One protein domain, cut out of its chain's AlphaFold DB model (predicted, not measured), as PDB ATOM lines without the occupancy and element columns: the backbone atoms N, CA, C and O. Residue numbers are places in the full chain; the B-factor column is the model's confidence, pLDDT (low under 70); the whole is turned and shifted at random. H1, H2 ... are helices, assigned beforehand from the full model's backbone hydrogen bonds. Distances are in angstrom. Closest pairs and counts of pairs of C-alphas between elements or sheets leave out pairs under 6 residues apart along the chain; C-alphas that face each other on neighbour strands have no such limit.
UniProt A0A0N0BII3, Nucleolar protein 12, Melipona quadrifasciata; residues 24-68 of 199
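This is residues 24 to 68 of the 199 residues of the protein "Nucleolar protein 12" of Melipona quadrifasciata (UniProt A0A0N0BII3). What shape is this? A short helix, H1, leads into one long helix, H2, which makes most of the rod's length; they meet at a corner. What is it built of? The printed part has 45 residues, two named helices in the order H1, H2 and no named strand: all helix. How spread out is it? It is extended, with a radius of gyration of the C-alphas of 18.6 A and spans of 59 by 16 by 10 A.

Where is H1? Residues 27 to 35, 12.0 A long, begin at C-alpha 27 (19.943, -23.094, -4.943). And H2? Residues 37 to 66, 43.1 A long, end at C-alpha 66 (-17.715, -1.899, 29.069).

How do they meet? H1 and H2 meet only through their link, a tight one of 1 residue, Gly 36. Are their backbones well paired? In H1 and H2 every O i to N i+4 pair is within hydrogen-bond range.

How long is it? The two C-alphas farthest apart, those of Glu 27 and Lys 68, are 58.7 A apart. Is it whole and confident? The printed part has no cut; residues 67 to 68 have pLDDT under 70.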
ATOM      1  N   VAL A  24      11.686 -19.907 -10.388       89.38
ATOM      2  CA  VAL A  24      13.133 -20.134 -10.405       89.38
ATOM      3  C   VAL A  24      13.693 -19.610  -9.088       89.38
ATOM      4  O   VAL A  24      13.342 -18.515  -8.652       89.38
ATOM      5  N   PHE A  25      14.517 -20.417  -8.430       92.75
ATOM      6  CA  PHE A  25      15.146 -20.077  -7.161       92.75
ATOM      7  C   PHE A  25      16.656 -20.234  -7.292       92.75
ATOM      8  O   PHE A  25      17.106 -21.204  -7.902       92.75
ATOM      9  N   ASP A  26      17.407 -19.370  -6.612       95.94
ATOM     10  CA  ASP A  26      18.797 -19.654  -6.246       95.94
ATOM     11  C   ASP A  26      18.838 -20.945  -5.410       95.94
ATOM     12  O   ASP A  26      17.918 -21.217  -4.627       95.94
ATOM     13  N   GLU A  27      19.891 -21.748  -5.535       93.19
ATOM     14  CA  GLU A  27      19.943 -23.094  -4.943       93.19
ATOM     15  C   GLU A  27      19.717 -23.111  -3.426       93.19
ATOM     16  O   GLU A  27      19.007 -23.978  -2.902       93.19
ATOM     17  N   ASN A  28      20.239 -22.107  -2.721       93.62
ATOM     18  CA  ASN A  28      20.058 -21.949  -1.279       93.62
ATOM     19  C   ASN A  28      18.584 -21.703  -0.923       93.62
ATOM     20  O   ASN A  28      18.008 -22.417  -0.097       93.62
ATOM     21  N   LYS A  29      17.923 -20.777  -1.629       94.31
ATOM     22  CA  LYS A  29      16.487 -20.503  -1.459       94.31
ATOM     23  C   LYS A  29      15.640 -21.714  -1.855       94.31
ATOM     24  O   LYS A  29      14.634 -21.998  -1.206       94.31
ATOM     25  N   ARG A  30      16.054 -22.477  -2.877       93.31
ATOM     26  CA  ARG A  30      15.409 -23.742  -3.268       93.31
ATOM     27  C   ARG A  30      15.490 -24.769  -2.141       93.31
ATOM     28  O   ARG A  30      14.482 -25.407  -1.835       93.31
ATOM     29  N   ARG A  31      16.657 -24.918  -1.504       93.12
ATOM     30  CA  ARG A  31      16.872 -25.840  -0.378       93.12
ATOM     31  C   ARG A  31      15.990 -25.467   0.810       93.12
ATOM     32  O   ARG A  31      15.294 -26.331   1.343       93.12
ATOM     33  N   GLU A  32      15.933 -24.190   1.177       94.06
ATOM     34  CA  GLU A  32      15.047 -23.694   2.238       94.06
ATOM     35  C   GLU A  32      13.561 -23.853   1.891       94.06
ATOM     36  O   GLU A  32      12.732 -24.220   2.734       94.06
ATOM     37  N   PHE A  33      13.195 -23.621   0.631       91.88
ATOM     38  CA  PHE A  33      11.834 -23.821   0.163       91.88
ATOM     39  C   PHE A  33      11.433 -25.298   0.255       91.88
ATOM     40  O   PHE A  33      10.392 -25.601   0.841       91.88
ATOM     41  N   LEU A  34      12.264 -26.217  -0.239       92.94
ATOM     42  CA  LEU A  34      11.961 -27.650  -0.272       92.94
ATOM     43  C   LEU A  34      12.054 -28.334   1.097       92.94
ATOM     44  O   LEU A  34      11.261 -29.225   1.380       92.94
ATOM     45  N   THR A  35      12.969 -27.925   1.974       93.69
ATOM     46  CA  THR A  35      13.151 -28.582   3.286       93.69
ATOM     47  C   THR A  35      12.430 -27.848   4.425       93.69
ATOM     48  O   THR A  35      12.014 -28.450   5.417       93.69
ATOM     49  N   GLY A  36      12.168 -26.545   4.275       95.56
ATOM     50  CA  GLY A  36      11.594 -25.687   5.316       95.56
ATOM     51  C   GLY A  36      10.091 -25.849   5.572       95.56
ATOM     52  O   GLY A  36       9.520 -25.072   6.342       95.56
ATOM     53  N   PHE A  37       9.401 -26.828   4.972       96.19
ATOM     54  CA  PHE A  37       7.949 -26.999   5.153       96.19
ATOM     55  C   PHE A  37       7.548 -27.213   6.615       96.19
ATOM     56  O   PHE A  37       6.533 -26.662   7.051       96.19
ATOM     57  N   ARG A  38       8.331 -27.992   7.378       95.00
ATOM     58  CA  ARG A  38       8.077 -28.219   8.811       95.00
ATOM     59  C   ARG A  38       8.200 -26.915   9.594       95.00
ATOM     60  O   ARG A  38       7.275 -26.593  10.338       95.00
ATOM     61  N   LYS A  39       9.263 -26.140   9.344       95.56
ATOM     62  CA  LYS A  39       9.487 -24.812   9.942       95.56
ATOM     63  C   LYS A  39       8.303 -23.878   9.657       95.56
ATOM     64  O   LYS A  39       7.654 -23.410  10.585       95.56
ATOM     65  N   ARG A  40       7.898 -23.735   8.387       96.25
ATOM     66  CA  ARG A  40       6.739 -22.903   7.990       96.25
ATOM     67  C   ARG A  40       5.406 -23.401   8.551       96.25
ATOM     68  O   ARG A  40       4.502 -22.612   8.821       96.25
ATOM     69  N   LYS A  41       5.210 -24.718   8.669       97.69
ATOM     70  CA  LYS A  41       3.995 -25.284   9.279       97.69
ATOM     71  C   LYS A  41       3.946 -24.958  10.773       97.69
ATOM     72  O   LYS A  41       2.870 -24.629  11.260       97.69
ATOM     73  N   LEU A  42       5.075 -25.038  11.472       97.31
ATOM     74  CA  LEU A  42       5.165 -24.684  12.885       97.31
ATOM     75  C   LEU A  42       4.930 -23.186  13.096       97.31
ATOM     76  O   LEU A  42       4.051 -22.830  13.872       97.31
ATOM     77  N   GLN A  43       5.598 -22.342  12.312       96.81
ATOM     78  CA  GLN A  43       5.431 -20.890  12.348       96.81
ATOM     79  C   GLN A  43       3.969 -20.476  12.134       96.81
ATOM     80  O   GLN A  43       3.419 -19.696  12.901       96.81
ATOM     81  N   ARG A  44       3.285 -21.057  11.137       98.00
ATOM     82  CA  ARG A  44       1.849 -20.796  10.918       98.00
ATOM     83  C   ARG A  44       0.981 -21.212  12.105       98.00
ATOM     84  O   ARG A  44       0.002 -20.536  12.394       98.00
ATOM     85  N   LYS A  45       1.311 -22.322  12.774       97.19
ATOM     86  CA  LYS A  45       0.591 -22.760  13.980       97.19
ATOM     87  C   LYS A  45       0.821 -21.807  15.150       97.19
ATOM     88  O   LYS A  45      -0.133 -21.539  15.865       97.19
ATOM     89  N   GLN A  46       2.053 -21.342  15.350       97.62
ATOM     90  CA  GLN A  46       2.393 -20.370  16.393       97.62
ATOM     91  C   GLN A  46       1.658 -19.055  16.152       97.62
ATOM     92  O   GLN A  46       0.859 -18.666  16.993       97.62
ATOM     93  N   LYS A  47       1.771 -18.495  14.943       98.06
ATOM     94  CA  LYS A  47       1.052 -17.277  14.560       98.06
ATOM     95  C   LYS A  47      -0.459 -17.387  14.793       98.06
ATOM     96  O   LYS A  47      -1.054 -16.513  15.395       98.06
ATOM     97  N   ALA A  48      -1.084 -18.495  14.388       96.94
ATOM     98  CA  ALA A  48      -2.519 -18.688  14.613       96.94
ATOM     99  C   ALA A  48      -2.899 -18.764  16.106       96.94
ATOM    100  O   ALA A  48      -4.004 -18.368  16.472       96.94
ATOM    101  N   LYS A  49      -2.013 -19.291  16.962       96.88
ATOM    102  CA  LYS A  49      -2.215 -19.293  18.418       96.88
ATOM    103  C   LYS A  49      -2.053 -17.892  19.003       96.88
ATOM    104  O   LYS A  49      -2.879 -17.502  19.816       96.88
ATOM    105  N   GLU A  50      -1.028 -17.163  18.579       97.94
ATOM    106  CA  GLU A  50      -0.763 -15.787  19.009       97.94
ATOM    107  C   GLU A  50      -1.909 -14.857  18.606       97.94
ATOM    108  O   GLU A  50      -2.465 -14.180  19.465       97.94
ATOM    109  N   ASP A  51      -2.350 -14.911  17.345       96.81
ATOM    110  CA  ASP A  51      -3.494 -14.141  16.842       96.81
ATOM    111  C   ASP A  51      -4.765 -14.436  17.663       96.81
ATOM    112  O   ASP A  51      -5.549 -13.539  17.970       96.81
ATOM    113  N   LEU A  52      -4.983 -15.702  18.046       95.12
ATOM    114  CA  LEU A  52      -6.114 -16.092  18.889       95.12
ATOM    115  C   LEU A  52      -5.980 -15.536  20.314       95.12
ATOM    116  O   LEU A  52      -6.952 -15.023  20.860       95.12
ATOM    117  N   GLN A  53      -4.792 -15.624  20.912       94.94
ATOM    118  CA  GLN A  53      -4.524 -15.091  22.249       94.94
ATOM    119  C   GLN A  53      -4.673 -13.568  22.300       94.94
ATOM    120  O   GLN A  53      -5.249 -13.052  23.254       94.94
ATOM    121  N   GLN A  54      -4.199 -12.856  21.275       96.69
ATOM    122  CA  GLN A  54      -4.354 -11.405  21.162       96.69
ATOM    123  C   GLN A  54      -5.828 -11.014  21.101       96.69
ATOM    124  O   GLN A  54      -6.262 -10.203  21.914       96.69
ATOM    125  N   ARG A  55      -6.623 -11.674  20.247       93.94
ATOM    126  CA  ARG A  55      -8.075 -11.445  20.181       93.94
ATOM    127  C   ARG A  55      -8.758 -11.700  21.519       93.94
ATOM    128  O   ARG A  55      -9.536 -10.875  21.967       93.94
ATOM    129  N   LEU A  56      -8.436 -12.802  22.200       92.62
ATOM    130  CA  LEU A  56      -8.994 -13.084  23.528       92.62
ATOM    131  C   LEU A  56      -8.605 -12.020  24.561       92.62
ATOM    132  O   LEU A  56      -9.413 -11.670  25.417       92.62
ATOM    133  N   LYS A  57      -7.375 -11.499  24.498       93.38
ATOM    134  CA  LYS A  57      -6.909 -10.428  25.385       93.38
ATOM    135  C   LYS A  57      -7.625  -9.107  25.103       93.38
ATOM    136  O   LYS A  57      -7.984  -8.409  26.047       93.38
ATOM    137  N   GLU A  58      -7.826  -8.769  23.835       94.38
ATOM    138  CA  GLU A  58      -8.567  -7.580  23.405       94.38
ATOM    139  C   GLU A  58     -10.034  -7.657  23.822       94.38
ATOM    140  O   GLU A  58     -10.523  -6.719  24.441       94.38
ATOM    141  N   GLU A  59     -10.696  -8.795  23.598       89.69
ATOM    142  CA  GLU A  59     -12.074  -9.026  24.051       89.69
ATOM    143  C   GLU A  59     -12.180  -8.934  25.578       89.69
ATOM    144  O   GLU A  59     -13.021  -8.208  26.097       89.69
ATOM    145  N   ARG A  60     -11.262  -9.562  26.329       83.38
ATOM    146  CA  ARG A  60     -11.207  -9.419  27.797       83.38
ATOM    147  C   ARG A  60     -11.036  -7.966  28.237       83.38
ATOM    148  O   ARG A  60     -11.645  -7.544  29.215       83.38
ATOM    149  N   LYS A  61     -10.185  -7.199  27.547       86.62
ATOM    150  CA  LYS A  61      -9.975  -5.777  27.846       86.62
ATOM    151  C   LYS A  61     -11.233  -4.964  27.543       86.62
ATOM    152  O   LYS A  61     -11.568  -4.094  28.338       86.62
ATOM    153  N   ARG A  62     -11.903  -5.255  26.428       85.69
ATOM    154  CA  ARG A  62     -13.133  -4.596  25.996       85.69
ATOM    155  C   ARG A  62     -14.271  -4.840  26.982       85.69
ATOM    156  O   ARG A  62     -14.822  -3.872  27.484       85.69
ATOM    157  N   ILE A  63     -14.525  -6.098  27.339       79.88
ATOM    158  CA  ILE A  63     -15.520  -6.480  28.351       79.88
ATOM    159  C   ILE A  63     -15.234  -5.748  29.669       79.88
ATOM    160  O   ILE A  63     -16.089  -5.041  30.186       79.88
ATOM    161  N   LYS A  64     -13.980  -5.772  30.145       78.50
ATOM    162  CA  LYS A  64     -13.581  -5.064  31.373       78.50
ATOM    163  C   LYS A  64     -13.749  -3.537  31.298       78.50
ATOM    164  O   LYS A  64     -13.796  -2.887  32.338       78.50
ATOM    165  N   GLN A  65     -13.728  -2.938  30.109       78.44
ATOM    166  CA  GLN A  65     -13.974  -1.504  29.930       78.44
ATOM    167  C   GLN A  65     -15.471  -1.196  29.865       78.44
ATOM    168  O   GLN A  65     -15.889  -0.210  30.459       78.44
ATOM    169  N   GLU A  66     -16.257  -2.033  29.188       75.12
ATOM    170  CA  GLU A  66     -17.715  -1.899  29.069       75.12
ATOM    171  C   GLU A  66     -18.435  -2.161  30.408       75.12
ATOM    172  O   GLU A  66     -19.445  -1.529  30.693       75.12
ATOM    173  N   GLU A  67     -17.894  -3.034  31.263       66.19
ATOM    174  CA  GLU A  67     -18.462  -3.384  32.578       66.19
ATOM    175  C   GLU A  67     -18.162  -2.372  33.696       66.19
ATOM    176  O   GLU A  67     -18.613  -2.563  34.829       66.19
ATOM    177  N   LYS A  68     -17.374  -1.323  33.426       67.25
ATOM    178  CA  LYS A  68     -17.112  -0.257  34.400       67.25
ATOM    179  C   LYS A  68     -18.189   0.809  34.289       67.25
ATOM    180  O   LYS A  68     -18.208   1.573  33.329       67.25
TER     181      LYS A  68